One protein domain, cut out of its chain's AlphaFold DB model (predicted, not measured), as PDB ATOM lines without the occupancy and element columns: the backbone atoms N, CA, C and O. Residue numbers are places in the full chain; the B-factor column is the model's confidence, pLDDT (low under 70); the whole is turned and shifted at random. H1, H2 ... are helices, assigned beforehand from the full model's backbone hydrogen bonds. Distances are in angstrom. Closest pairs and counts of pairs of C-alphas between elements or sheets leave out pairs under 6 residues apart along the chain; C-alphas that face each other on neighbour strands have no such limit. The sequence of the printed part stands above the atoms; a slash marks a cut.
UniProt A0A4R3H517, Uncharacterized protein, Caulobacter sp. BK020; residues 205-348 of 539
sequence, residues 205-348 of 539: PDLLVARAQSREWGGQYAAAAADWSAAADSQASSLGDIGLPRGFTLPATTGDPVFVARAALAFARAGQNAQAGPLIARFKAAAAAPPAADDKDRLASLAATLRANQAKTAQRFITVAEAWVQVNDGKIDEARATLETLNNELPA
ATOM      1  N   PRO A 205     170.480 132.064 121.111       87.19
ATOM      2  CA  PRO A 205     170.596 131.582 119.732       87.19
ATOM      3  C   PRO A 205     169.306 131.013 119.136       87.19
ATOM      4  O   PRO A 205     169.113 131.095 117.921       87.19
ATOM      5  N   ASP A 206     168.378 130.512 119.955       84.38
ATOM      6  CA  ASP A 206     167.074 130.027 119.482       84.38
ATOM      7  C   ASP A 206     166.243 131.127 118.792       84.38
ATOM      8  O   ASP A 206     165.373 130.858 117.957       84.38
ATOM      9  N   LEU A 207     166.547 132.400 119.065       89.50
ATOM     10  CA  LEU A 207     165.877 133.550 118.458       89.50
ATOM     11  C   LEU A 207     166.413 133.909 117.067       89.50
ATOM     12  O   LEU A 207     165.848 134.792 116.410       89.50
ATOM     13  N   LEU A 208     167.404 133.169 116.551       91.00
ATOM     14  CA  LEU A 208     167.753 133.179 115.126       91.00
ATOM     15  C   LEU A 208     166.534 132.899 114.247       91.00
ATOM     16  O   LEU A 208     166.389 133.512 113.197       91.00
ATOM     17  N   VAL A 209     165.617 132.041 114.700       90.81
ATOM     18  CA  VAL A 209     164.372 131.725 113.987       90.81
ATOM     19  C   VAL A 209     163.504 132.971 113.800       90.81
ATOM     20  O   VAL A 209     162.998 133.218 112.705       90.81
ATOM     21  N   ALA A 210     163.352 133.792 114.844       91.25
ATOM     22  CA  ALA A 210     162.580 135.031 114.762       91.25
ATOM     23  C   ALA A 210     163.246 136.043 113.812       91.25
ATOM     24  O   ALA A 210     162.562 136.693 113.016       91.25
ATOM     25  N   ARG A 211     164.584 136.139 113.846       94.44
ATOM     26  CA  ARG A 211     165.356 136.976 112.917       94.44
ATOM     27  C   ARG A 211     165.217 136.507 111.468       94.44
ATOM     28  O   ARG A 211     164.881 137.318 110.604       94.44
ATOM     29  N   ALA A 212     165.374 135.207 111.226       94.50
ATOM     30  CA  ALA A 212     165.231 134.579 109.918       94.50
ATOM     31  C   ALA A 212     163.847 134.845 109.320       94.50
ATOM     32  O   ALA A 212     163.736 135.287 108.178       94.50
ATOM     33  N   GLN A 213     162.789 134.656 110.116       92.75
ATOM     34  CA  GLN A 213     161.419 134.964 109.712       92.75
ATOM     35  C   GLN A 213     161.267 136.443 109.357       92.75
ATOM     36  O   GLN A 213     160.785 136.758 108.271       92.75
ATOM     37  N   SER A 214     161.702 137.363 110.226       93.50
ATOM     38  CA  SER A 214     161.592 138.796 109.937       93.50
ATOM     39  C   SER A 214     162.320 139.187 108.651       93.50
ATOM     40  O   SER A 214     161.805 140.004 107.892       93.50
ATOM     41  N   ARG A 215     163.503 138.622 108.394       94.94
ATOM     42  CA  ARG A 215     164.280 138.852 107.169       94.94
ATOM     43  C   ARG A 215     163.598 138.261 105.937       94.94
ATOM     44  O   ARG A 215     163.545 138.921 104.904       94.94
ATOM     45  N   GLU A 216     163.012 137.070 106.051       92.69
ATOM     46  CA  GLU A 216     162.249 136.419 104.977       92.69
ATOM     47  C   GLU A 216     161.029 137.254 104.554       92.69
ATOM     48  O   GLU A 216     160.773 137.408 103.356       92.69
ATOM     49  N   TRP A 217     160.302 137.820 105.522       88.94
ATOM     50  CA  TRP A 217     159.198 138.755 105.270       88.94
ATOM     51  C   TRP A 217     159.682 140.106 104.724       88.94
ATOM     52  O   TRP A 217     158.972 140.751 103.960       88.94
ATOM     53  N   GLY A 218     160.897 140.514 105.088       90.88
ATOM     54  CA  GLY A 218     161.534 141.761 104.670       90.88
ATOM     55  C   GLY A 218     162.234 141.754 103.317       90.88
ATOM     56  O   GLY A 218     162.868 142.749 102.975       90.88
ATOM     57  N   GLY A 219     162.200 140.646 102.576       91.44
ATOM     58  CA  GLY A 219     162.936 140.532 101.312       91.44
ATOM     59  C   GLY A 219     164.428 140.196 101.457       91.44
ATOM     60  O   GLY A 219     165.137 140.094 100.461       91.44
ATOM     61  N   GLN A 220     164.930 140.000 102.679       94.31
ATOM     62  CA  GLN A 220     166.345 139.762 102.987       94.31
ATOM     63  C   GLN A 220     166.694 138.265 102.885       94.31
ATOM     64  O   GLN A 220     167.138 137.643 103.850       94.31
ATOM     65  N   TYR A 221     166.450 137.655 101.721       93.31
ATOM     66  CA  TYR A 221     166.426 136.192 101.569       93.31
ATOM     67  C   TYR A 221     167.760 135.503 101.860       93.31
ATOM     68  O   TYR A 221     167.772 134.486 102.543       93.31
ATOM     69  N   ALA A 222     168.881 136.065 101.398       93.06
ATOM     70  CA  ALA A 222     170.201 135.484 101.649       93.06
ATOM     71  C   ALA A 222     170.557 135.498 103.147       93.06
ATOM     72  O   ALA A 222     171.032 134.500 103.682       93.06
ATOM     73  N   ALA A 223     170.262 136.600 103.844       94.44
ATOM     74  CA  ALA A 223     170.485 136.707 105.285       94.44
ATOM     75  C   ALA A 223     169.536 135.795 106.082       94.44
ATOM     76  O   ALA A 223     169.957 135.150 107.038       94.44
ATOM     77  N   ALA A 224     168.269 135.683 105.662       95.31
ATOM     78  CA  ALA A 224     167.331 134.722 106.239       95.31
ATOM     79  C   ALA A 224     167.812 133.273 106.054       95.31
ATOM     80  O   ALA A 224     167.692 132.466 106.970       95.31
ATOM     81  N   ALA A 225     168.375 132.941 104.887       94.50
ATOM     82  CA  ALA A 225     168.905 131.613 104.602       94.50
ATOM     83  C   ALA A 225     170.094 131.256 105.504       94.50
ATOM     84  O   ALA A 225     170.135 130.148 106.037       94.50
ATOM     85  N   ALA A 226     171.007 132.206 105.731       93.69
ATOM     86  CA  ALA A 226     172.108 132.040 106.677       93.69
ATOM     87  C   ALA A 226     171.595 131.772 108.103       93.69
ATOM     88  O   ALA A 226     172.036 130.814 108.737       93.69
ATOM     89  N   ASP A 227     170.603 132.537 108.572       93.88
ATOM     90  CA  ASP A 227     170.007 132.342 109.901       93.88
ATOM     91  C   ASP A 227     169.313 130.979 110.038       93.88
ATOM     92  O   ASP A 227     169.499 130.284 111.036       93.88
ATOM     93  N   TRP A 228     168.537 130.567 109.029       94.38
ATOM     94  CA  TRP A 228     167.895 129.252 109.019       94.38
ATOM     95  C   TRP A 228     168.914 128.112 108.989       94.38
ATOM     96  O   TRP A 228     168.708 127.099 109.655       94.38
ATOM     97  N   SER A 229     170.010 128.268 108.242       93.19
ATOM     98  CA  SER A 229     171.091 127.280 108.206       93.19
ATOM     99  C   SER A 229     171.781 127.175 109.563       93.19
ATOM    100  O   SER A 229     171.954 126.072 110.073       93.19
ATOM    101  N   ALA A 230     172.100 128.311 110.188       90.69
ATOM    102  CA  ALA A 230     172.687 128.347 111.521       90.69
ATOM    103  C   ALA A 230     171.761 127.699 112.565       90.69
ATOM    104  O   ALA A 230     172.222 126.908 113.389       90.69
ATOM    105  N   ALA A 231     170.451 127.956 112.493       88.88
ATOM    106  CA  ALA A 231     169.462 127.299 113.349       88.88
ATOM    107  C   ALA A 231     169.371 125.782 113.089       88.88
ATOM    108  O   ALA A 231     169.217 125.005 114.029       88.88
ATOM    109  N   ALA A 232     169.497 125.338 111.835       88.69
ATOM    110  CA  ALA A 232     169.479 123.919 111.473       88.69
ATOM    111  C   ALA A 232     170.726 123.151 111.950       88.69
ATOM    112  O   ALA A 232     170.645 121.950 112.227       88.69
ATOM    113  N   ASP A 233     171.869 123.832 112.041       86.44
ATOM    114  CA  ASP A 233     173.134 123.264 112.514       86.44
ATOM    115  C   ASP A 233     173.340 123.428 114.027       86.44
ATOM    116  O   ASP A 233     174.199 122.760 114.613       86.44
ATOM    117  N   SER A 234     172.532 124.271 114.679       80.44
ATOM    118  CA  SER A 234     172.542 124.424 116.130       80.44
ATOM    119  C   SER A 234     172.236 123.090 116.815       80.44
ATOM    120  O   SER A 234     171.228 122.431 116.551       80.44
ATOM    121  N   GLN A 235     173.122 122.690 117.731       65.25
ATOM    122  CA  GLN A 235     172.873 121.563 118.630       65.25
ATOM    123  C   GLN A 235     172.005 121.954 119.832       65.25
ATOM    124  O   GLN A 235     171.494 121.077 120.528       65.25
ATOM    125  N   ALA A 236     171.848 123.260 120.079       57.34
ATOM    126  CA  ALA A 236     170.926 123.782 121.070       57.34
ATOM    127  C   ALA A 236     169.516 123.654 120.488       57.34
ATOM    128  O   ALA A 236     169.088 124.463 119.673       57.34
ATOM    129  N   SER A 237     168.840 122.555 120.809       51.50
ATOM    130  CA  SER A 237     167.409 122.432 120.563       51.50
ATOM    131  C   SER A 237     166.689 122.951 121.799       51.50
ATOM    132  O   SER A 237     166.803 122.341 122.862       51.50
ATOM    133  N   SER A 238     165.901 124.015 121.647       46.38
ATOM    134  CA  SER A 238     165.021 124.569 122.687       46.38
ATOM    135  C   SER A 238     164.063 123.532 123.299       46.38
ATOM    136  O   SER A 238     163.560 123.705 124.406       46.38
ATOM    137  N   LEU A 239     163.777 122.444 122.572       40.81
ATOM    138  CA  LEU A 239     162.932 121.338 123.031       40.81
ATOM    139  C   LEU A 239     163.671 120.386 123.978       40.81
ATOM    140  O   LEU A 239     163.016 119.686 124.748       40.81
ATOM    141  N   GLY A 240     165.008 120.373 123.937       43.31
ATOM    142  CA  GLY A 240     165.852 119.533 124.786       43.31
ATOM    143  C   GLY A 240     165.718 119.847 126.278       43.31
ATOM    144  O   GLY A 240     165.844 118.959 127.116       43.31
ATOM    145  N   ASP A 241     165.383 121.098 126.595       40.53
ATOM    146  CA  ASP A 241     165.257 121.600 127.964       40.53
ATOM    147  C   ASP A 241     163.808 121.926 128.357       40.53
ATOM    148  O   ASP A 241     163.573 122.460 129.446       40.53
ATOM    149  N   ILE A 242     162.804 121.576 127.532       45.06
ATOM    150  CA  ILE A 242     161.411 121.607 127.999       45.06
ATOM    151  C   ILE A 242     161.268 120.526 129.064       45.06
ATOM    152  O   ILE A 242     161.027 119.353 128.776       45.06
ATOM    153  N   GLY A 243     161.410 120.956 130.316       41.47
ATOM    154  CA  GLY A 243     161.031 120.188 131.482       41.47
ATOM    155  C   GLY A 243     159.539 119.902 131.403       41.47
ATOM    156  O   GLY A 243     158.704 120.759 131.692       41.47
ATOM    157  N   LEU A 244     159.191 118.685 131.007       50.56
ATOM    158  CA  LEU A 244     157.844 118.174 131.191       50.56
ATOM    159  C   LEU A 244     157.578 118.036 132.704       50.56
ATOM    160  O   LEU A 244     158.521 117.891 133.499       50.56
ATOM    161  N   PRO A 245     156.304 118.050 133.141       38.75
ATOM    162  CA  PRO A 245     155.960 117.785 134.534       38.75
ATOM    163  C   PRO A 245     156.690 116.533 135.050       38.75
ATOM    164  O   PRO A 245     156.700 115.507 134.373       38.75
ATOM    165  N   ARG A 246     157.265 116.610 136.263       46.38
ATOM    166  CA  ARG A 246     158.102 115.569 136.917       46.38
ATOM    167  C   ARG A 246     159.566 115.472 136.455       46.38
ATOM    168  O   ARG A 246     160.215 114.478 136.761       46.38
ATOM    169  N   GLY A 247     160.105 116.503 135.802       45.94
ATOM    170  CA  GLY A 247     161.550 116.611 135.553       45.94
ATOM    171  C   GLY A 247     162.062 115.771 134.383       45.94
ATOM    172  O   GLY A 247     163.249 115.471 134.328       45.94
ATOM    173  N   PHE A 248     161.183 115.387 133.455       48.03
ATOM    174  CA  PHE A 248     161.594 114.748 132.206       48.03
ATOM    175  C   PHE A 248     162.049 115.811 131.208       48.03
ATOM    176  O   PHE A 248     161.320 116.770 130.964       48.03
ATOM    177  N   THR A 249     163.214 115.614 130.603       46.50
ATOM    178  CA  THR A 249     163.691 116.390 129.456       46.50
ATOM    179  C   THR A 249     163.532 115.555 128.192       46.50
ATOM    180  O   THR A 249     163.822 114.354 128.187       46.50
ATOM    181  N   LEU A 250     163.026 116.158 127.115       49.38
ATOM    182  CA  LEU A 250     163.086 115.502 125.811       49.38
ATOM    183  C   LEU A 250     164.553 115.503 125.357       49.38
ATOM    184  O   LEU A 250     165.269 116.462 125.625       49.38
ATOM    185  N   PRO A 251     165.050 114.460 124.681       49.91
ATOM    186  CA  PRO A 251     166.385 114.522 124.108       49.91
ATOM    187  C   PRO A 251     166.450 115.679 123.103       49.91
ATOM    188  O   PRO A 251     165.592 115.795 122.224       49.91
ATOM    189  N   ALA A 252     167.474 116.529 123.221       49.34
ATOM    190  CA  ALA A 252     167.769 117.545 122.219       49.34
ATOM    191  C   ALA A 252     167.990 116.840 120.876       49.34
ATOM    192  O   ALA A 252     168.961 116.101 120.704       49.34
ATOM    193  N   THR A 253     167.075 117.027 119.925       51.56
ATOM    194  CA  THR A 253     167.274 116.491 118.577       51.56
ATOM    195  C   THR A 253     167.953 117.557 117.737       51.56
ATOM    196  O   THR A 253     167.418 118.643 117.527       51.56
ATOM    197  N   THR A 254     169.166 117.261 117.285       54.00
ATOM    198  CA  THR A 254     169.885 118.121 116.347       54.00
ATOM    199  C   THR A 254     169.239 118.017 114.962       54.00
ATOM    200  O   THR A 254     168.770 116.947 114.550       54.00
ATOM    201  N   GLY A 255     169.180 119.143 114.241       63.22
ATOM    202  CA  GLY A 255     168.621 119.210 112.890       63.22
ATOM    203  C   GLY A 255     167.110 118.991 112.840       63.22
ATOM    204  O   GLY A 255     166.655 117.960 112.334       63.22
ATOM    205  N   ASP A 256     166.338 119.968 113.331       83.56
ATOM    206  CA  ASP A 256     164.899 120.026 113.056       83.56
ATOM    207  C   ASP A 256     164.707 120.039 111.524       83.56
ATOM    208  O   ASP A 256     165.211 120.948 110.846       83.56
ATOM    209  N   PRO A 257     164.015 119.038 110.945       89.94
ATOM    210  CA  PRO A 257     163.810 118.971 109.504       89.94
ATOM    211  C   PRO A 257     163.123 120.225 108.950       89.94
ATOM    212  O   PRO A 257     163.349 120.576 107.792       89.94
ATOM    213  N   VAL A 258     162.327 120.933 109.761       91.56
ATOM    214  CA  VAL A 258     161.690 122.193 109.376       91.56
ATOM    215  C   VAL A 258     162.731 123.288 109.155       91.56
ATOM    216  O   VAL A 258     162.613 124.021 108.174       91.56
ATOM    217  N   PHE A 259     163.766 123.394 109.992       92.69
ATOM    218  CA  PHE A 259     164.824 124.398 109.810       92.69
ATOM    219  C   PHE A 259     165.692 124.088 108.590       92.69
ATOM    220  O   PHE A 259     165.957 124.992 107.803       92.69
ATOM    221  N   VAL A 260     166.040 122.815 108.361       94.38
ATOM    222  CA  VAL A 260     166.752 122.394 107.136       94.38
ATOM    223  C   VAL A 260     165.935 122.749 105.890       94.38
ATOM    224  O   VAL A 260     166.462 123.321 104.937       94.38
ATOM    225  N   ALA A 261     164.633 122.458 105.908       96.25
ATOM    226  CA  ALA A 261     163.736 122.755 104.801       96.25
ATOM    227  C   ALA A 261     163.534 124.261 104.570       96.25
ATOM    228  O   ALA A 261     163.507 124.713 103.426       96.25
ATOM    229  N   ARG A 262     163.431 125.052 105.644       95.62
ATOM    230  CA  ARG A 262     163.363 126.520 105.584       95.62
ATOM    231  C   ARG A 262     164.656 127.130 105.053       95.62
ATOM    232  O   ARG A 262     164.582 128.028 104.221       95.62
ATOM    233  N   ALA A 263     165.813 126.618 105.471       95.31
ATOM    234  CA  ALA A 263     167.109 127.035 104.948       95.31
ATOM    235  C   ALA A 263     167.204 126.748 103.445       95.31
ATOM    236  O   ALA A 263     167.496 127.655 102.670       95.31
ATOM    237  N   ALA A 264     166.868 125.523 103.020       97.25
ATOM    238  CA  ALA A 264     166.831 125.146 101.607       97.25
ATOM    239  C   ALA A 264     165.917 126.069 100.786       97.25
ATOM    240  O   ALA A 264     166.325 126.566  99.737       97.25
ATOM    241  N   LEU A 265     164.707 126.338 101.283       97.62
ATOM    242  CA  LEU A 265     163.745 127.234 100.644       97.62
ATOM    243  C   LEU A 265     164.267 128.672 100.547       97.62
ATOM    244  O   LEU A 265     164.157 129.290  99.490       97.62
ATOM    245  N   ALA A 266     164.848 129.203 101.623       96.38
ATOM    246  CA  ALA A 266     165.397 130.553 101.642       96.38
ATOM    247  C   ALA A 266     166.593 130.694 100.683       96.38
ATOM    248  O   ALA A 266     166.642 131.664  99.927       96.38
ATOM    249  N   PHE A 267     167.500 129.708 100.636       97.69
ATOM    250  CA  PHE A 267     168.599 129.666  99.664       97.69
ATOM    251  C   PHE A 267     168.089 129.575  98.223       97.69
ATOM    252  O   PHE A 267     168.515 130.356  97.373       97.69
ATOM    253  N   ALA A 268     167.137 128.679  97.944       98.00
ATOM    254  CA  ALA A 268     166.553 128.529  96.613       98.00
ATOM    255  C   ALA A 268     165.863 129.825  96.158       98.00
ATOM    256  O   ALA A 268     166.120 130.317  95.063       98.00
ATOM    257  N   ARG A 269     165.057 130.457  97.017       96.69
ATOM    258  CA  ARG A 269     164.420 131.750  96.715       96.69
ATOM    259  C   ARG A 269     165.439 132.873  96.495       96.69
ATOM    260  O   ARG A 269     165.199 133.753  95.676       96.69
ATOM    261  N   ALA A 270     166.577 132.837  97.188       97.06
ATOM    262  CA  ALA A 270     167.680 133.780  96.999       97.06
ATOM    263  C   ALA A 270     168.510 133.527  95.720       97.06
ATOM    264  O   ALA A 270     169.493 134.231  95.495       97.06
ATOM    265  N   GLY A 271     168.166 132.528  94.897       97.19
ATOM    266  CA  GLY A 271     168.938 132.151  93.705       97.19
ATOM    267  C   GLY A 271     170.199 131.334  94.006       97.19
ATOM    268  O   GLY A 271     171.018 131.100  93.122       97.19
ATOM    269  N   GLN A 272     170.378 130.890  95.249       97.75
ATOM    270  CA  GLN A 272     171.566 130.188  95.737       97.75
ATOM    271  C   GLN A 272     171.375 128.665  95.644       97.75
ATOM    272  O   GLN A 272     171.437 127.936  96.635       97.75
ATOM    273  N   ASN A 273     171.121 128.170  94.425       98.00
ATOM    274  CA  ASN A 273     170.813 126.756  94.159       98.00
ATOM    275  C   ASN A 273     171.925 125.802  94.645       98.00
ATOM    276  O   ASN A 273     171.628 124.708  95.128       98.00
ATOM    277  N   ALA A 274     173.194 126.225  94.579       97.75
ATOM    278  CA  ALA A 274     174.342 125.438  95.034       97.75
ATOM    279  C   ALA A 274     174.324 125.163  96.550       97.75
ATOM    280  O   ALA A 274     174.771 124.103  96.984       97.75
ATOM    281  N   GLN A 275     173.779 126.082  97.351       97.44
ATOM    282  CA  GLN A 275     173.578 125.918  98.791       97.44
ATOM    283  C   GLN A 275     172.269 125.179  99.105       97.44
ATOM    284  O   GLN A 275     172.219 124.372 100.033       97.44
ATOM    285  N   ALA A 276     171.212 125.409  98.317       97.81
ATOM    286  CA  ALA A 276     169.918 124.754  98.511       97.81
ATOM    287  C   ALA A 276     169.974 123.237  98.253       97.81
ATOM    288  O   ALA A 276     169.427 122.457  99.034       97.81
ATOM    289  N   GLY A 277     170.660 122.803  97.189       97.81
ATOM    290  CA  GLY A 277     170.730 121.398  96.768       97.81
ATOM    291  C   GLY A 277     171.203 120.429  97.865       97.81
ATOM    292  O   GLY A 277     170.491 119.464  98.158       97.81
ATOM    293  N   PRO A 278     172.352 120.678  98.526       97.38
ATOM    294  CA  PRO A 278     172.827 119.854  99.638       97.38
ATOM    295  C   PRO A 278     171.845 119.768 100.812       97.38
ATOM    296  O   PRO A 278     171.715 118.706 101.419       97.38
ATOM    297  N   LEU A 279     171.118 120.847 101.123       96.25
ATOM    298  CA  LEU A 279     170.115 120.853 102.195       96.25
ATOM    299  C   LEU A 279     168.866 120.046 101.815       96.25
ATOM    300  O   LEU A 279     168.360 119.286 102.643       96.25
ATOM    301  N   ILE A 280     168.419 120.134 100.556       98.00
ATOM    302  CA  ILE A 280     167.343 119.286 100.016       98.00
ATOM    303  C   ILE A 280     167.741 117.807 100.107       98.00
ATOM    304  O   ILE A 280     166.972 116.983 100.606       98.00
ATOM    305  N   ALA A 281     168.962 117.470  99.685       97.25
ATOM    306  CA  ALA A 281     169.486 116.109  99.761       97.25
ATOM    307  C   ALA A 281     169.604 115.610 101.213       97.25
ATOM    308  O   ALA A 281     169.164 114.500 101.515       97.25
ATOM    309  N   ARG A 282     170.125 116.445 102.127       94.81
ATOM    310  CA  ARG A 282     170.215 116.148 103.569       94.81
ATOM    311  C   ARG A 282     168.843 115.841 104.160       94.81
ATOM    312  O   ARG A 282     168.704 114.851 104.876       94.81
ATOM    313  N   PHE A 283     167.834 116.657 103.854       95.50
ATOM    314  CA  PHE A 283     166.472 116.415 104.318       95.50
ATOM    315  C   PHE A 283     165.919 115.085 103.785       95.50
ATOM    316  O   PHE A 283     165.422 114.281 104.571       95.50
ATOM    317  N   LYS A 284     166.048 114.810 102.478       96.00
ATOM    318  CA  LYS A 284     165.554 113.560 101.875       96.00
ATOM    319  C   LYS A 284     166.216 112.320 102.473       96.00
ATOM    320  O   LYS A 284     165.527 111.347 102.766       96.00
ATOM    321  N   ALA A 285     167.529 112.368 102.700       93.38
ATOM    322  CA  ALA A 285     168.259 111.283 103.350       93.38
ATOM    323  C   ALA A 285     167.750 111.034 104.781       93.38
ATOM    324  O   ALA A 285     167.521 109.887 105.160       93.38
ATOM    325  N   ALA A 286     167.506 112.098 105.554       89.69
ATOM    326  CA  ALA A 286     166.952 111.988 106.904       89.69
ATOM    327  C   ALA A 286     165.495 111.486 106.913       89.69
ATOM    328  O   ALA A 286     165.114 110.731 107.803       89.69
ATOM    329  N   ALA A 287     164.684 111.876 105.926       90.31
ATOM    330  CA  ALA A 287     163.299 111.429 105.793       90.31
ATOM    331  C   ALA A 287     163.188 109.948 105.385       90.31
ATOM    332  O   ALA A 287     162.246 109.273 105.794       90.31
ATOM    333  N   ALA A 288     164.154 109.429 104.617       90.88
ATOM    334  CA  ALA A 288     164.208 108.023 104.212       90.88
ATOM    335  C   ALA A 288     164.606 107.066 105.352       90.88
ATOM    336  O   ALA A 288     164.327 105.871 105.274       90.88
ATOM    337  N   ALA A 289     165.234 107.583 106.410       86.81
ATOM    338  CA  ALA A 289     165.648 106.826 107.588       86.81
ATOM    339  C   ALA A 289     164.974 107.390 108.855       86.81
ATOM    340  O   ALA A 289     165.651 107.997 109.692       86.81
ATOM    341  N   PRO A 290     163.640 107.241 109.005       78.19
ATOM    342  CA  PRO A 290     162.948 107.720 110.196       78.19
ATOM    343  C   PRO A 290     163.531 107.051 111.452       78.19
ATOM    344  O   PRO A 290     163.947 105.889 111.389       78.19
ATOM    345  N   PRO A 291     163.578 107.757 112.598       78.19
ATOM    346  CA  PRO A 291     164.058 107.157 113.836       78.19
ATOM    347  C   PRO A 291     163.220 105.920 114.165       78.19
ATOM    348  O   PRO A 291     161.992 105.951 114.061       78.19
ATOM    349  N   ALA A 292     163.889 104.839 114.566       79.81
ATOM    350  CA  ALA A 292     163.203 103.643 115.025       79.81
ATOM    351  C   ALA A 292     162.354 103.997 116.254       79.81
ATOM    352  O   ALA A 292     162.872 104.524 117.241       79.81
ATOM    353  N   ALA A 293     161.052 103.728 116.182       81.00
ATOM    354  CA  ALA A 293     160.202 103.774 117.359       81.00
ATOM    355  C   ALA A 293     160.539 102.556 118.228       81.00
ATOM    356  O   ALA A 293     160.435 101.419 117.767       81.00
ATOM    357  N   ASP A 294     160.967 102.788 119.467       83.75
ATOM    358  CA  ASP A 294     160.990 101.731 120.474       83.75
ATOM    359  C   ASP A 294     159.634 101.724 121.180       83.75
ATOM    360  O   ASP A 294     159.334 102.603 121.988       83.75
ATOM    361  N   ASP A 295     158.799 100.733 120.870       81.69
ATOM    362  CA  ASP A 295     157.459 100.593 121.451       81.69
ATOM    363  C   ASP A 295     157.482 100.405 122.979       81.69
ATOM    364  O   ASP A 295     156.463 100.598 123.651       81.69
ATOM    365  N   LYS A 296     158.636 100.039 123.557       89.44
ATOM    366  CA  LYS A 296     158.808  99.909 125.010       89.44
ATOM    367  C   LYS A 296     159.151 101.236 125.680       89.44
ATOM    368  O   LYS A 296     158.907 101.377 126.880       89.44
ATOM    369  N   ASP A 297     159.648 102.212 124.924       87.69
ATOM    370  CA  ASP A 297     159.949 103.552 125.408       87.69
ATOM    371  C   ASP A 297     158.932 104.560 124.855       87.69
ATOM    372  O   ASP A 297     159.034 105.088 123.746       87.69
ATOM    373  N   ARG A 298     157.926 104.873 125.680       85.81
ATOM    374  CA  ARG A 298     156.880 105.848 125.337       85.81
ATOM    375  C   ARG A 298     157.443 107.219 124.962       85.81
ATOM    376  O   ARG A 298     156.828 107.903 124.146       85.81
ATOM    377  N   LEU A 299     158.567 107.635 125.550       80.12
ATOM    378  CA  LEU A 299     159.196 108.915 125.224       80.12
ATOM    379  C   LEU A 299     159.873 108.844 123.856       80.12
ATOM    380  O   LEU A 299     159.690 109.759 123.054       80.12
ATOM    381  N   ALA A 300     160.570 107.746 123.555       82.56
ATOM    382  CA  ALA A 300     161.141 107.515 122.229       82.56
ATOM    383  C   ALA A 300     160.055 107.460 121.141       82.56
ATOM    384  O   ALA A 300     160.188 108.106 120.102       82.56
ATOM    385  N   SER A 301     158.942 106.765 121.396       84.56
ATOM    386  CA  SER A 301     157.792 106.695 120.482       84.56
ATOM    387  C   SER A 301     157.126 108.065 120.264       84.56
ATOM    388  O   SER A 301     156.837 108.455 119.125       84.56
ATOM    389  N   LEU A 302     156.949 108.857 121.332       84.75
ATOM    390  CA  LEU A 302     156.444 110.230 121.232       84.75
ATOM    391  C   LEU A 302     157.394 111.119 120.418       84.75
ATOM    392  O   LEU A 302     156.943 111.841 119.528       84.75
ATOM    393  N   ALA A 303     158.702 111.045 120.676       82.69
ATOM    394  CA  ALA A 303     159.711 111.797 119.938       82.69
ATOM    395  C   ALA A 303     159.744 111.407 118.449       82.69
ATOM    396  O   ALA A 303     159.784 112.286 117.586       82.69
ATOM    397  N   ALA A 304     159.650 110.111 118.132       85.75
ATOM    398  CA  ALA A 304     159.563 109.620 116.758       85.75
ATOM    399  C   ALA A 304     158.303 110.142 116.046       85.75
ATOM    400  O   ALA A 304     158.385 110.614 114.911       85.75
ATOM    401  N   THR A 305     157.158 110.147 116.736       87.69
ATOM    402  CA  THR A 305     155.890 110.686 116.214       87.69
ATOM    403  C   THR A 305     155.983 112.187 115.934       87.69
ATOM    404  O   THR A 305     155.591 112.650 114.862       87.69
ATOM    405  N   LEU A 306     156.536 112.962 116.873       85.75
ATOM    406  CA  LEU A 306     156.767 114.396 116.690       85.75
ATOM    407  C   LEU A 306     157.690 114.657 115.495       85.75
ATOM    408  O   LEU A 306     157.361 115.483 114.643       85.75
ATOM    409  N   ARG A 307     158.786 113.898 115.371       85.00
ATOM    410  CA  ARG A 307     159.731 114.033 114.257       85.00
ATOM    411  C   ARG A 307     159.099 113.668 112.914       85.00
ATOM    412  O   ARG A 307     159.341 114.361 111.931       85.00
ATOM    413  N   ALA A 308     158.258 112.635 112.859       89.00
ATOM    414  CA  ALA A 308     157.514 112.277 111.653       89.00
ATOM    415  C   ALA A 308     156.546 113.397 111.225       89.00
ATOM    416  O   ALA A 308     156.488 113.760 110.048       89.00
ATOM    417  N   ASN A 309     155.844 114.014 112.180       88.94
ATOM    418  CA  ASN A 309     154.962 115.156 111.914       88.94
ATOM    419  C   ASN A 309     155.738 116.398 111.438       88.94
ATOM    420  O   ASN A 309     155.309 117.087 110.505       88.94
ATOM    421  N   GLN A 310     156.903 116.670 112.034       89.25
ATOM    422  CA  GLN A 310     157.807 117.728 111.582       89.25
ATOM    423  C   GLN A 310     158.335 117.444 110.173       89.25
ATOM    424  O   GLN A 310     158.299 118.336 109.331       89.25
ATOM    425  N   ALA A 311     158.750 116.209 109.876       91.81
ATOM    426  CA  ALA A 311     159.213 115.804 108.551       91.81
ATOM    427  C   ALA A 311     158.116 115.963 107.485       91.81
ATOM    428  O   ALA A 311     158.382 116.503 106.414       91.81
ATOM    429  N   LYS A 312     156.863 115.598 107.796       92.31
ATOM    430  CA  LYS A 312     155.712 115.842 106.909       92.31
ATOM    431  C   LYS A 312     155.518 117.334 106.622       92.31
ATOM    432  O   LYS A 312     155.281 117.724 105.482       92.31
ATOM    433  N   THR A 313     155.644 118.177 107.645       91.12
ATOM    434  CA  THR A 313     155.550 119.638 107.492       91.12
ATOM    435  C   THR A 313     156.719 120.189 106.668       91.12
ATOM    436  O   THR A 313     156.519 120.990 105.757       91.12
ATOM    437  N   ALA A 314     157.935 119.720 106.942       95.06
ATOM    438  CA  ALA A 314     159.165 120.079 106.247       95.06
ATOM    439  C   ALA A 314     159.153 119.679 104.762       95.06
ATOM    440  O   ALA A 314     159.603 120.456 103.922       95.06
ATOM    441  N   GLN A 315     158.560 118.532 104.416       96.81
ATOM    442  CA  GLN A 315     158.422 118.071 103.031       96.81
ATOM    443  C   GLN A 315     157.702 119.101 102.147       96.81
ATOM    444  O   GLN A 315     158.073 119.290 100.988       96.81
ATOM    445  N   ARG A 316     156.710 119.816 102.692       95.31
ATOM    446  CA  ARG A 316     156.000 120.878 101.964       95.31
ATOM    447  C   ARG A 316     156.947 122.019 101.594       95.31
ATOM    448  O   ARG A 316     156.966 122.449 100.448       95.31
ATOM    449  N   PHE A 317     157.776 122.467 102.536       96.69
ATOM    450  CA  PHE A 317     158.787 123.500 102.281       96.69
ATOM    451  C   PHE A 317     159.859 123.033 101.290       96.69
ATOM    452  O   PHE A 317     160.248 123.808 100.424       96.69
ATOM    453  N   ILE A 318     160.292 121.773 101.374       98.12
ATOM    454  CA  ILE A 318     161.268 121.188 100.441       98.12
ATOM    455  C   ILE A 318     160.725 121.155  99.020       98.12
ATOM    456  O   ILE A 318     161.425 121.547  98.099       98.12
ATOM    457  N   THR A 319     159.464 120.769  98.848       97.56
ATOM    458  CA  THR A 319     158.827 120.727  97.526       97.56
ATOM    459  C   THR A 319     158.749 122.133  96.908       97.56
ATOM    460  O   THR A 319     159.028 122.318  95.726       97.56
ATOM    461  N   VAL A 320     158.462 123.163  97.718       97.12
ATOM    462  CA  VAL A 320     158.527 124.568  97.270       97.12
ATOM    463  C   VAL A 320     159.972 124.996  96.965       97.12
ATOM    464  O   VAL A 320     160.199 125.731  96.006       97.12
ATOM    465  N   ALA A 321     160.959 124.537  97.741       98.25
ATOM    466  CA  ALA A 321     162.373 124.821  97.491       98.25
ATOM    467  C   ALA A 321     162.849 124.214  96.160       98.25
ATOM    468  O   ALA A 321     163.529 124.887  95.390       98.25
ATOM    469  N   GLU A 322     162.453 122.977  95.858       98.50
ATOM    470  CA  GLU A 322     162.735 122.302  94.586       98.50
ATOM    471  C   GLU A 322     162.134 123.050  93.397       98.50
ATOM    472  O   GLU A 322     162.830 123.293  92.412       98.50
ATOM    473  N   ALA A 323     160.882 123.495  93.521       97.94
ATOM    474  CA  ALA A 323     160.239 124.308  92.498       97.94
ATOM    475  C   ALA A 323     160.955 125.656  92.287       97.94
ATOM    476  O   ALA A 323     161.118 126.092  91.151       97.94
ATOM    477  N   TRP A 324     161.463 126.296  93.348       98.06
ATOM    478  CA  TRP A 324     162.326 127.476  93.208       98.06
ATOM    479  C   TRP A 324     163.641 127.170  92.484       98.06
ATOM    480  O   TRP A 324     164.030 127.940  91.606       98.06
ATOM    481  N   VAL A 325     164.303 126.052  92.805       98.50
ATOM    482  CA  VAL A 325     165.523 125.612  92.103       98.50
ATOM    483  C   VAL A 325     165.240 125.441  90.608       98.50
ATOM    484  O   VAL A 325     165.943 126.032  89.791       98.50
ATOM    485  N   GLN A 326     164.165 124.732  90.250       98.38
ATOM    486  CA  GLN A 326     163.730 124.544  88.862       98.38
ATOM    487  C   GLN A 326     163.423 125.875  88.163       98.38
ATOM    488  O   GLN A 326     163.850 126.084  87.030       98.38
ATOM    489  N   VAL A 327     162.738 126.805  88.836       97.75
ATOM    490  CA  VAL A 327     162.480 128.148  88.295       97.75
ATOM    491  C   VAL A 327     163.775 128.900  88.001       97.75
ATOM    492  O   VAL A 327     163.886 129.535  86.952       97.75
ATOM    493  N   ASN A 328     164.743 128.851  88.913       97.56
ATOM    494  CA  ASN A 328     166.036 129.513  88.740       97.56
ATOM    495  C   ASN A 328     166.856 128.886  87.600       97.56
ATOM    496  O   ASN A 328     167.589 129.600  86.923       97.56
ATOM    497  N   ASP A 329     166.667 127.590  87.343       97.75
ATOM    498  CA  ASP A 329     167.268 126.858  86.223       97.75
ATOM    499  C   ASP A 329     166.493 127.033  84.895       97.75
ATOM    500  O   ASP A 329     166.839 126.420  83.886       97.75
ATOM    501  N   GLY A 330     165.424 127.839  84.871       97.12
ATOM    502  CA  GLY A 330     164.593 128.078  83.682       97.12
ATOM    503  C   GLY A 330     163.576 126.973  83.365       97.12
ATOM    504  O   GLY A 330     162.912 127.023  82.331       97.12
ATOM    505  N   LYS A 331     163.401 125.991  84.254       97.62
ATOM    506  CA  LYS A 331     162.509 124.831  84.091       97.62
ATOM    507  C   LYS A 331     161.108 125.115  84.642       97.62
ATOM    508  O   LYS A 331     160.655 124.501  85.606       97.62
ATOM    509  N   ILE A 332     160.422 126.085  84.040       95.81
ATOM    510  CA  ILE A 332     159.136 126.608  84.538       95.81
ATOM    511  C   ILE A 332     158.029 125.542  84.576       95.81
ATOM    512  O   ILE A 332     157.279 125.482  85.550       95.81
ATOM    513  N   ASP A 333     157.933 124.688  83.555       94.19
ATOM    514  CA  ASP A 333     156.900 123.646  83.501       94.19
ATOM    515  C   ASP A 333     157.137 122.545  84.542       94.19
ATOM    516  O   ASP A 333     156.192 122.100  85.194       94.19
ATOM    517  N   GLU A 334     158.400 122.170  84.776       96.94
ATOM    518  CA  GLU A 334     158.761 121.238  85.852       96.94
ATOM    519  C   GLU A 334     158.426 121.827  87.225       96.94
ATOM    520  O   GLU A 334     157.831 121.142  88.049       96.94
ATOM    521  N   ALA A 335     158.725 123.112  87.449       96.38
ATOM    522  CA  ALA A 335     158.376 123.799  88.691       96.38
ATOM    523  C   ALA A 335     156.865 123.835  88.947       96.38
ATOM    524  O   ALA A 335     156.422 123.645  90.083       96.38
ATOM    525  N   ARG A 336     156.062 124.045  87.894       94.06
ATOM    526  CA  ARG A 336     154.598 123.970  87.979       94.06
ATOM    527  C   ARG A 336     154.154 122.561  88.375       94.06
ATOM    528  O   ARG A 336     153.427 122.426  89.355       94.06
ATOM    529  N   ALA A 337     154.638 121.537  87.674       94.50
ATOM    530  CA  ALA A 337     154.306 120.143  87.964       94.50
ATOM    531  C   ALA A 337     154.719 119.736  89.391       94.50
ATOM    532  O   ALA A 337     153.956 119.083  90.097       94.50
ATOM    533  N   THR A 338     155.892 120.174  89.859       95.75
ATOM    534  CA  THR A 338     156.354 119.941  91.232       95.75
ATOM    535  C   THR A 338     155.424 120.596  92.253       95.75
ATOM    536  O   THR A 338     155.053 119.940  93.224       95.75
ATOM    537  N   LEU A 339     154.978 121.838  92.045       92.75
ATOM    538  CA  LEU A 339     154.013 122.467  92.955       92.75
ATOM    539  C   LEU A 339     152.634 121.802  92.942       92.75
ATOM    540  O   LEU A 339     152.005 121.716  93.996       92.75
ATOM    541  N   GLU A 340     152.163 121.324  91.790       90.75
ATOM    542  CA  GLU A 340     150.868 120.641  91.672       90.75
ATOM    543  C   GLU A 340     150.790 119.386  92.558       90.75
ATOM    544  O   GLU A 340     149.709 119.044  93.041       90.75
ATOM    545  N   THR A 341     151.931 118.760  92.882       93.94
ATOM    546  CA  THR A 341     151.992 117.622  93.820       93.94
ATOM    547  C   THR A 341     151.554 117.982  95.244       93.94
ATOM    548  O   THR A 341     151.110 117.103  95.983       93.94
ATOM    549  N   LEU A 342     151.639 119.260  95.639       87.50
ATOM    550  CA  LEU A 342     151.207 119.726  96.959       87.50
ATOM    551  C   LEU A 342     149.695 119.951  97.044       87.50
ATOM    552  O   LEU A 342     149.166 120.013  98.153       87.50
ATOM    553  N   ASN A 343     148.990 120.059  95.912       85.44
ATOM    554  CA  ASN A 343     147.554 120.343  95.863       85.44
ATOM    555  C   ASN A 343     147.167 121.498  96.828       85.44
ATOM    556  O   ASN A 343     147.728 122.590  96.750       85.44
ATOM    557  N   ASN A 344     146.265 121.257  97.788       78.44
ATOM    558  CA  ASN A 344     145.808 122.243  98.778       78.44
ATOM    559  C   ASN A 344     146.710 122.354 100.026       78.44
ATOM    560  O   ASN A 344     146.343 123.017 100.994       78.44
ATOM    561  N   GLU A 345     147.874 121.700 100.046       85.81
ATOM    562  CA  GLU A 345     148.787 121.668 101.196       85.81
ATOM    563  C   GLU A 345     149.966 122.653 101.086       85.81
ATOM    564  O   GLU A 345     150.999 122.480 101.740       85.81
ATOM    565  N   LEU A 346     149.833 123.696 100.266       86.56
ATOM    566  CA  LEU A 346     150.876 124.702 100.078       86.56
ATOM    567  C   LEU A 346     151.207 125.421 101.400       86.56
ATOM    568  O   LEU A 346     150.305 125.919 102.080       86.56
ATOM    569  N   PRO A 347     152.493 125.513 101.792       90.12
ATOM    570  CA  PRO A 347     152.853 126.199 103.020       90.12
ATOM    571  C   PRO A 347     152.619 127.703 102.863       90.12
ATOM    572  O   PRO A 347     153.090 128.320 101.909       90.12
ATOM    573  N   ALA A 348     151.927 128.304 103.827       85.19
ATOM    574  CA  ALA A 348     151.620 129.729 103.854       85.19
ATOM    575  C   ALA A 348     152.866 130.576 104.177       85.19
ATOM    576  O   ALA A 348     153.102 130.952 105.326       85.19
TER     577      ALA A 348
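AT A GLANCE: This is residues 205 to 348 of the 539 residues of an uncharacterized protein of Caulobacter sp. BK020 (UniProt A0A4R3H517). Six helices fold back and forth on one another, with the middle made by an up-and-down bundle of H3, H4 and the long H5. The H1 and H2 hairpin packs on H3 through H2, the short H6 folds back on the last part of H5, and the long link of residues 234 to 256 reaches far from the middle at the end where H5 begins. The printed part has 144 residues, with six named helices in the order H1 to H6 and no named strand, and its class is all helix. It is compact, with a radius of gyration of the C-alphas of 16.2 A, yet elongated, with spans of 54 by 30 by 25 A.

HOW THE PARTS SIT: H1, residues 205 to 217, touches H2, residues 221 to 233, in a helical hairpin; the closest C-alphas, of Ala 212 and Ala 224, are 4.2 A apart. H2 touches H3, residues 257 to 269, at a shallow tilt of 23 degrees, opposite ways, the closest C-alphas being those of Trp 228 and Ala 263, 4.7 A apart. H3 touches H4, residues 273 to 288, with the C-alphas of Ala 264 and Ala 276 closest at 4.4 A. H3 and H5, residues 298 to 328, touch and run the same way at a shallow tilt of 8 degrees; their closest C-alphas, of Leu 265 and Ala 321, are 4.2 A apart. H4 and H5 touch, opposite ways at a shallow tilt of 32 degrees, with Asn 273 and Val 325 closest at 5.8 A between C-alphas. H6, residues 332 to 340, touches H5 at residues 319 to 327 alone, with the C-alphas of Ala 323 and Ala 335 closest at 4.3 A. H1 and H5 are apart, as are H4 and H6, for instance. Every O i to N i+4 pair is within hydrogen-bond range in H2, H3 and H6, against 7 of 9 in H1, 10 of 12 in H4 and 25 of 27 in H5.

IN THESE COORDINATES: H1 begins at C-alpha 205, (170.596, 131.582, 119.732), and is 19.8 A long. H4 is 22.3 A long. H5 is 44.5 A long, from C-alpha 298 at (156.880, 105.848, 125.337), with a kink of 28 degrees near residue 315. H2 is 18.2 A, H3 18.1 A and H6 12.4 A long, H6 ending at C-alpha 340, (150.868, 120.641, 91.672).

THE WHOLE: The two C-alphas farthest apart, those of Arg 246 and Gly 330, are 55.1 A apart. The printed part has no cut. The link from H2 to H3, 23 residues, is long, and in it residues 243 to 244 pair with 248 to 249, antiparallel. Mean pLDDT of the printed part is 85.7, and residues 235 to 255 are under 70.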